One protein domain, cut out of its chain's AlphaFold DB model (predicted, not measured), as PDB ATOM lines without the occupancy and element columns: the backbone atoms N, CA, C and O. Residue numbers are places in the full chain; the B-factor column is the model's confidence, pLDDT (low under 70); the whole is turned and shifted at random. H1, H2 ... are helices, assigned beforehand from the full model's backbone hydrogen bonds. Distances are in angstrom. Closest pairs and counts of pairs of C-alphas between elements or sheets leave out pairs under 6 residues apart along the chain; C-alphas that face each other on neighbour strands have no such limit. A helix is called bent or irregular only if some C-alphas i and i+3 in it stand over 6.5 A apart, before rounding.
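What this domain is: This is residues 512 to 569 of the 632 residues of an uncharacterized protein of Leptomonas pyrrhocoris (UniProt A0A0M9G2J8). One long helix, H1, runs most of the length of an elongated domain, and a much shorter helix, H2, folds back beside part of it to make a lopsided helical hairpin. A wide loop, residues 534 to 548, swings out at one end to join the two, and an irregular tail, residues 556 to 569, continues from H2 toward the end where H1 begins. The printed part has 58 residues with two named helices, H1 then H2, and no named strand; its class is all helix, with 29 residues in named elements. It is only just compact, close to loose, with a radius of gyration of the C-alphas of 12.0 A and spans of 35 by 21 by 18 A.

How they stand to each other: The longest helix is H1, residues 512 to 533. It touches H2, residues 549 to 555, with residues 525 to 532 alone. The closest C-alphas of the two helices are those of Thr 528 and Tyr 549, 5.6 A apart, and their centres are 11.6 A apart. They run opposite ways at a shallow tilt of 34 degrees, only just short of steep, and form a helical hairpin. In both helices every O i to N i+4 pair is within hydrogen-bond range.

Where its parts are: H1 measures 31.4 A from C-alpha 512 at (-55.727, 26.822, 23.495) to C-alpha 533 at (-31.067, 29.208, 4.273). H2 measures 10.0 A from its first to its last C-alpha and ends at C-alpha 555, at (-41.647, 14.298, 12.254).

The domain as a whole: The two C-alphas farthest apart are those of Gly 543 and Arg 569, at 37.0 A. The link from H1 to H2 is long, with 15 residues. The printed part has no cut. Its mean pLDDT is 93.6, and no printed residue is under 70.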
ATOM      1  N   ALA A 512     -56.920  26.068  23.130       93.44
ATOM      2  CA  ALA A 512     -55.727  26.822  23.495       93.44
ATOM      3  C   ALA A 512     -54.444  25.976  23.402       93.44
ATOM      4  O   ALA A 512     -53.415  26.475  22.947       93.44
ATOM      5  N   GLN A 513     -54.505  24.699  23.798       93.06
ATOM      6  CA  GLN A 513     -53.368  23.775  23.720       93.06
ATOM      7  C   GLN A 513     -53.036  23.447  22.263       93.06
ATOM      8  O   GLN A 513     -51.879  23.573  21.852       93.06
ATOM      9  N   ARG A 514     -54.061  23.138  21.463       94.06
ATOM     10  CA  ARG A 514     -53.931  22.851  20.034       94.06
ATOM     11  C   ARG A 514     -53.334  24.029  19.265       94.06
ATOM     12  O   ARG A 514     -52.372  23.859  18.514       94.06
ATOM     13  N   VAL A 515     -53.866  25.234  19.476       95.38
ATOM     14  CA  VAL A 515     -53.393  26.467  18.831       95.38
ATOM     15  C   VAL A 515     -51.952  26.778  19.231       95.38
ATOM     16  O   VAL A 515     -51.133  27.098  18.367       95.38
ATOM     17  N   GLU A 516     -51.601  26.662  20.516       95.75
ATOM     18  CA  GLU A 516     -50.224  26.898  20.965       95.75
ATOM     19  C   GLU A 516     -49.251  25.867  20.383       95.75
ATOM     20  O   GLU A 516     -48.162  26.236  19.927       95.75
ATOM     21  N   ARG A 517     -49.647  24.588  20.306       94.56
ATOM     22  CA  ARG A 517     -48.852  23.552  19.632       94.56
ATOM     23  C   ARG A 517     -48.604  23.918  18.172       94.56
ATOM     24  O   ARG A 517     -47.453  23.926  17.739       94.56
ATOM     25  N   GLN A 518     -49.644  24.275  17.423       95.50
ATOM     26  CA  GLN A 518     -49.514  24.642  16.009       95.50
ATOM     27  C   GLN A 518     -48.613  25.872  15.819       95.50
ATOM     28  O   GLN A 518     -47.715  25.860  14.972       95.50
ATOM     29  N   LYS A 519     -48.757  26.902  16.662       97.31
ATOM     30  CA  LYS A 519     -47.852  28.066  16.675       97.31
ATOM     31  C   LYS A 519     -46.411  27.670  16.981       97.31
ATOM     32  O   LYS A 519     -45.478  28.216  16.392       97.31
ATOM     33  N   ARG A 520     -46.190  26.740  17.911       95.88
ATOM     34  CA  ARG A 520     -44.854  26.231  18.250       95.88
ATOM     35  C   ARG A 520     -44.225  25.464  17.085       95.88
ATOM     36  O   ARG A 520     -43.048  25.688  16.808       95.88
ATOM     37  N   ILE A 521     -44.992  24.614  16.401       96.56
ATOM     38  CA  ILE A 521     -44.549  23.880  15.206       96.56
ATOM     39  C   ILE A 521     -44.097  24.866  14.127       96.56
ATOM     40  O   ILE A 521     -42.957  24.787  13.668       96.56
ATOM     41  N   LEU A 522     -44.942  25.848  13.792       97.06
ATOM     42  CA  LEU A 522     -44.635  26.863  12.781       97.06
ATOM     43  C   LEU A 522     -43.386  27.674  13.139       97.06
ATOM     44  O   LEU A 522     -42.471  27.769  12.322       97.06
ATOM     45  N   ARG A 523     -43.295  28.185  14.377       96.69
ATOM     46  CA  ARG A 523     -42.109  28.920  14.853       96.69
ATOM     47  C   ARG A 523     -40.834  28.088  14.724       96.69
ATOM     48  O   ARG A 523     -39.799  28.614  14.323       96.69
ATOM     49  N   ARG A 524     -40.887  26.793  15.060       95.44
ATOM     50  CA  ARG A 524     -39.714  25.911  14.988       95.44
ATOM     51  C   ARG A 524     -39.299  25.630  13.545       95.44
ATOM     52  O   ARG A 524     -38.107  25.696  13.256       95.44
ATOM     53  N   LEU A 525     -40.254  25.359  12.657       97.12
ATOM     54  CA  LEU A 525     -39.988  25.158  11.230       97.12
ATOM     55  C   LEU A 525     -39.376  26.415  10.601       97.12
ATOM     56  O   LEU A 525     -38.301  26.329  10.016       97.12
ATOM     57  N   GLN A 526     -39.995  27.582  10.805       97.56
ATOM     58  CA  GLN A 526     -39.508  28.863  10.280       97.56
ATOM     59  C   GLN A 526     -38.112  29.206  10.800       97.56
ATOM     60  O   GLN A 526     -37.234  29.570  10.025       97.56
ATOM     61  N   ARG A 527     -37.871  29.051  12.110       96.25
ATOM     62  CA  ARG A 527     -36.545  29.290  12.696       96.25
ATOM     63  C   ARG A 527     -35.480  28.399  12.055       96.25
ATOM     64  O   ARG A 527     -34.411  28.893  11.722       96.25
ATOM     65  N   THR A 528     -35.771  27.109  11.897       96.44
ATOM     66  CA  THR A 528     -34.823  26.128  11.343       96.44
ATOM     67  C   THR A 528     -34.535  26.426   9.872       96.44
ATOM     68  O   THR A 528     -33.375  26.531   9.488       96.44
ATOM     69  N   GLN A 529     -35.577  26.703   9.085       97.56
ATOM     70  CA  GLN A 529     -35.458  27.098   7.680       97.56
ATOM     71  C   GLN A 529     -34.642  28.388   7.500       97.56
ATOM     72  O   GLN A 529     -33.804  28.483   6.604       97.56
ATOM     73  N   ASN A 530     -34.843  29.383   8.368       97.81
ATOM     74  CA  ASN A 530     -34.096  30.642   8.330       97.81
ATOM     75  C   ASN A 530     -32.610  30.465   8.681       97.81
ATOM     76  O   ASN A 530     -31.774  31.191   8.154       97.81
ATOM     77  N   ILE A 531     -32.273  29.532   9.577       97.00
ATOM     78  CA  ILE A 531     -30.877  29.217   9.918       97.00
ATOM     79  C   ILE A 531     -30.200  28.517   8.735       97.00
ATOM     80  O   ILE A 531     -29.143  28.959   8.290       97.00
ATOM     81  N   GLU A 532     -30.836  27.478   8.190       97.38
ATOM     82  CA  GLU A 532     -30.280  26.682   7.088       97.38
ATOM     83  C   GLU A 532     -30.153  27.480   5.787       97.38
ATOM     84  O   GLU A 532     -29.135  27.385   5.106       97.38
ATOM     85  N   SER A 533     -31.130  28.335   5.461       97.25
ATOM     86  CA  SER A 533     -31.067  29.208   4.273       97.25
ATOM     87  C   SER A 533     -29.933  30.235   4.322       97.25
ATOM     88  O   SER A 533     -29.515  30.735   3.283       97.25
ATOM     89  N   ARG A 534     -29.400  30.529   5.514       97.44
ATOM     90  CA  ARG A 534     -28.213  31.373   5.715       97.44
ATOM     91  C   ARG A 534     -26.912  30.563   5.797       97.44
ATOM     92  O   ARG A 534     -25.888  31.113   6.184       97.44
ATOM     93  N   GLY A 535     -26.952  29.265   5.488       96.94
ATOM     94  CA  GLY A 535     -25.807  28.353   5.584       96.94
ATOM     95  C   GLY A 535     -25.453  27.920   7.012       96.94
ATOM     96  O   GLY A 535     -24.412  27.304   7.220       96.94
ATOM     97  N   GLY A 536     -26.289  28.239   8.006       95.19
ATOM     98  CA  GLY A 536     -26.077  27.837   9.394       95.19
ATOM     99  C   GLY A 536     -26.571  26.418   9.682       95.19
ATOM    100  O   GLY A 536     -27.480  25.916   9.023       95.19
ATOM    101  N   GLN A 537     -26.020  25.787  10.722       94.75
ATOM    102  CA  GLN A 537     -26.546  24.530  11.260       94.75
ATOM    103  C   GLN A 537     -27.453  24.799  12.471       94.75
ATOM    104  O   GLN A 537     -27.043  25.504  13.398       94.75
ATOM    105  N   PRO A 538     -28.683  24.258  12.499       93.31
ATOM    106  CA  PRO A 538     -29.533  24.312  13.680       93.31
ATOM    107  C   PRO A 538     -28.850  23.650  14.884       93.31
ATOM    108  O   PRO A 538     -28.349  22.532  14.782       93.31
ATOM    109  N   VAL A 539     -28.887  24.306  16.047       90.75
ATOM    110  CA  VAL A 539     -28.326  23.781  17.305       90.75
ATOM    111  C   VAL A 539     -29.354  23.795  18.436       90.75
ATOM    112  O   VAL A 539     -30.233  24.662  18.508       90.75
ATOM    113  N   MET A 540     -29.265  22.797  19.309       83.94
ATOM    114  CA  MET A 540     -30.040  22.664  20.541       83.94
ATOM    115  C   MET A 540     -29.497  23.622  21.621       83.94
ATOM    116  O   MET A 540     -28.386  24.135  21.485       83.94
ATOM    117  N   PRO A 541     -30.240  23.888  22.718       77.25
ATOM    118  CA  PRO A 541     -29.764  24.762  23.798       77.25
ATOM    119  C   PRO A 541     -28.459  24.307  24.469       77.25
ATOM    120  O   PRO A 541     -27.767  25.127  25.059       77.25
ATOM    121  N   ASP A 542     -28.133  23.017  24.383       77.75
ATOM    122  CA  ASP A 542     -26.894  22.415  24.890       77.75
ATOM    123  C   ASP A 542     -25.738  22.448  23.868       77.75
ATOM    124  O   ASP A 542     -24.685  21.867  24.113       77.75
ATOM    125  N   GLY A 543     -25.930  23.104  22.717       85.50
ATOM    126  CA  GLY A 543     -24.946  23.194  21.637       85.50
ATOM    127  C   GLY A 543     -24.887  21.971  20.718       85.50
ATOM    128  O   GLY A 543     -24.188  22.016  19.709       85.50
ATOM    129  N   SER A 544     -25.624  20.895  21.011       84.50
ATOM    130  CA  SER A 544     -25.669  19.719  20.135       84.50
ATOM    131  C   SER A 544     -26.423  20.005  18.823       84.50
ATOM    132  O   SER A 544     -27.258  20.917  18.780       84.50
ATOM    133  N   PRO A 545     -26.176  19.244  17.738       91.00
ATOM    134  CA  PRO A 545     -26.908  19.410  16.483       91.00
ATOM    135  C   PRO A 545     -28.421  19.257  16.689       91.00
ATOM    136  O   PRO A 545     -28.891  18.258  17.241       91.00
ATOM    137  N   ALA A 546     -29.199  20.244  16.243       91.19
ATOM    138  CA  ALA A 546     -30.653  20.137  16.194       91.19
ATOM    139  C   ALA A 546     -31.104  19.488  14.870       91.19
ATOM    140  O   ALA A 546     -30.373  19.536  13.881       91.19
ATOM    141  N   PRO A 547     -32.312  18.890  14.825       93.88
ATOM    142  CA  PRO A 547     -32.845  18.311  13.594       93.88
ATOM    143  C   PRO A 547     -32.924  19.347  12.470       93.88
ATOM    144  O   PRO A 547     -33.340  20.484  12.720       93.88
ATOM    145  N   SER A 548     -32.586  18.926  11.249       96.12
ATOM    146  CA  SER A 548     -32.708  19.777  10.065       96.12
ATOM    147  C   SER A 548     -34.167  20.136   9.764       96.12
ATOM    148  O   SER A 548     -35.092  19.499  10.285       96.12
ATOM    149  N   TYR A 549     -34.416  21.110   8.884       96.81
ATOM    150  CA  TYR A 549     -35.779  21.416   8.432       96.81
ATOM    151  C   TYR A 549     -36.464  20.173   7.852       96.81
ATOM    152  O   TYR A 549     -37.605  19.863   8.205       96.81
ATOM    153  N   VAL A 550     -35.748  19.415   7.017       96.19
ATOM    154  CA  VAL A 550     -36.251  18.176   6.408       96.19
ATOM    155  C   VAL A 550     -36.586  17.138   7.478       96.19
ATOM    156  O   VAL A 550     -37.633  16.488   7.402       96.19
ATOM    157  N   ASP A 551     -35.749  16.999   8.506       94.44
ATOM    158  CA  ASP A 551     -36.014  16.072   9.605       94.44
ATOM    159  C   ASP A 551     -37.228  16.506  10.427       94.44
ATOM    160  O   ASP A 551     -38.091  15.678  10.720       94.44
ATOM    161  N   LEU A 552     -37.372  17.800  10.729       94.56
ATOM    162  CA  LEU A 552     -38.560  18.319  11.410       94.56
ATOM    163  C   LEU A 552     -39.834  18.049  10.604       94.56
ATOM    164  O   LEU A 552     -40.813  17.563  11.170       94.56
ATOM    165  N   VAL A 553     -39.819  18.287   9.291       95.94
ATOM    166  CA  VAL A 553     -40.963  18.003   8.410       95.94
ATOM    167  C   VAL A 553     -41.326  16.513   8.438       95.94
ATOM    168  O   VAL A 553     -42.505  16.168   8.553       95.94
ATOM    169  N   ARG A 554     -40.334  15.611   8.425       92.94
ATOM    170  CA  ARG A 554     -40.560  14.156   8.547       92.94
ATOM    171  C   ARG A 554     -41.225  13.765   9.873       92.94
ATOM    172  O   ARG A 554     -41.930  12.754   9.916       92.94
ATOM    173  N   THR A 555     -41.028  14.545  10.938       92.62
ATOM    174  CA  THR A 555     -41.647  14.298  12.254       92.62
ATOM    175  C   THR A 555     -43.078  14.818  12.394       92.62
ATOM    176  O   THR A 555     -43.756  14.406  13.328       92.62
ATOM    177  N   LEU A 556     -43.591  15.638  11.464       94.62
ATOM    178  CA  LEU A 556     -44.947  16.210  11.575       94.62
ATOM    179  C   LEU A 556     -46.064  15.157  11.566       94.62
ATOM    180  O   LEU A 556     -47.173  15.415  12.024       94.62
ATOM    181  N   ARG A 557     -45.774  13.964  11.038       92.06
ATOM    182  CA  ARG A 557     -46.694  12.819  10.980       92.06
ATOM    183  C   ARG A 557     -46.360  11.724  12.002       92.06
ATOM    184  O   ARG A 557     -46.782  10.588  11.809       92.06
ATOM    185  N   ARG A 558     -45.549  12.024  13.017       91.56
ATOM    186  CA  ARG A 558     -45.125  11.082  14.067       91.56
ATOM    187  C   ARG A 558     -45.646  11.541  15.425       91.56
ATOM    188  O   ARG A 558     -45.985  12.716  15.560       91.56
ATOM    189  N   SER A 559     -45.662  10.652  16.421       90.56
ATOM    190  CA  SER A 559     -45.930  11.070  17.797       90.56
ATOM    191  C   SER A 559     -44.894  12.087  18.263       90.56
ATOM    192  O   SER A 559     -43.726  12.074  17.861       90.56
ATOM    193  N   GLY A 560     -45.332  12.971  19.147       90.75
ATOM    194  CA  GLY A 560     -44.498  13.920  19.854       90.75
ATOM    195  C   GLY A 560     -44.877  15.379  19.610       90.75
ATOM    196  O   GLY A 560     -45.820  15.702  18.888       90.75
ATOM    197  N   PRO A 561     -44.098  16.315  20.184       89.38
ATOM    198  CA  PRO A 561     -44.418  17.746  20.178       89.38
ATOM    199  C   PRO A 561     -44.474  18.405  18.793       89.38
ATOM    200  O   PRO A 561     -44.872  19.564  18.697       89.38
ATOM    201  N   MET A 562     -44.010  17.707  17.753       94.44
ATOM    202  CA  MET A 562     -44.032  18.167  16.364       94.44
ATOM    203  C   MET A 562     -45.224  17.633  15.567       94.44
ATOM    204  O   MET A 562     -45.380  18.057  14.428       94.44
ATOM    205  N   MET A 563     -46.052  16.741  16.121       95.00
ATOM    206  CA  MET A 563     -47.209  16.204  15.405       95.00
ATOM    207  C   MET A 563     -48.159  17.336  14.990       95.00
ATOM    208  O   MET A 563     -48.658  18.086  15.833       95.00
ATOM    209  N   ASP A 564     -48.420  17.442  13.689       95.56
ATOM    210  CA  ASP A 564     -49.402  18.363  13.127       95.56
ATOM    211  C   ASP A 564     -50.655  17.580  12.733       95.56
ATOM    212  O   ASP A 564     -50.702  16.901  11.702       95.56
ATOM    213  N   ASP A 565     -51.680  17.680  13.574       93.69
ATOM    214  CA  ASP A 565     -52.940  16.957  13.437       93.69
ATOM    215  C   ASP A 565     -53.672  17.283  12.123       93.69
ATOM    216  O   ASP A 565     -54.380  16.437  11.583       93.69
ATOM    217  N   ARG A 566     -53.407  18.448  11.516       93.94
ATOM    218  CA  ARG A 566     -53.990  18.859  10.224       93.94
ATOM    219  C   ARG A 566     -53.532  17.988   9.049       93.94
ATOM    220  O   ARG A 566     -54.141  18.020   7.983       93.94
ATOM    221  N   LEU A 567     -52.457  17.214   9.216       94.31
ATOM    222  CA  LEU A 567     -51.926  16.313   8.186       94.31
ATOM    223  C   LEU A 567     -52.605  14.933   8.170       94.31
ATOM    224  O   LEU A 567     -52.280  14.101   7.306       94.31
ATOM    225  N   PHE A 568     -53.520  14.679   9.107       93.06
ATOM    226  CA  PHE A 568     -54.218  13.412   9.292       93.06
ATOM    227  C   PHE A 568     -55.682  13.565   8.880       93.06
ATOM    228  O   PHE A 568     -56.466  14.226   9.548       93.06
ATOM    229  N   ARG A 569     -56.070  12.928   7.767       92.06
ATOM    230  CA  ARG A 569     -57.431  13.052   7.209       92.06
ATOM    231  C   ARG A 569     -58.521  12.460   8.101       92.06
ATOM    232  O   ARG A 569     -59.675  12.831   7.967       92.06
TER     233      ARG A 569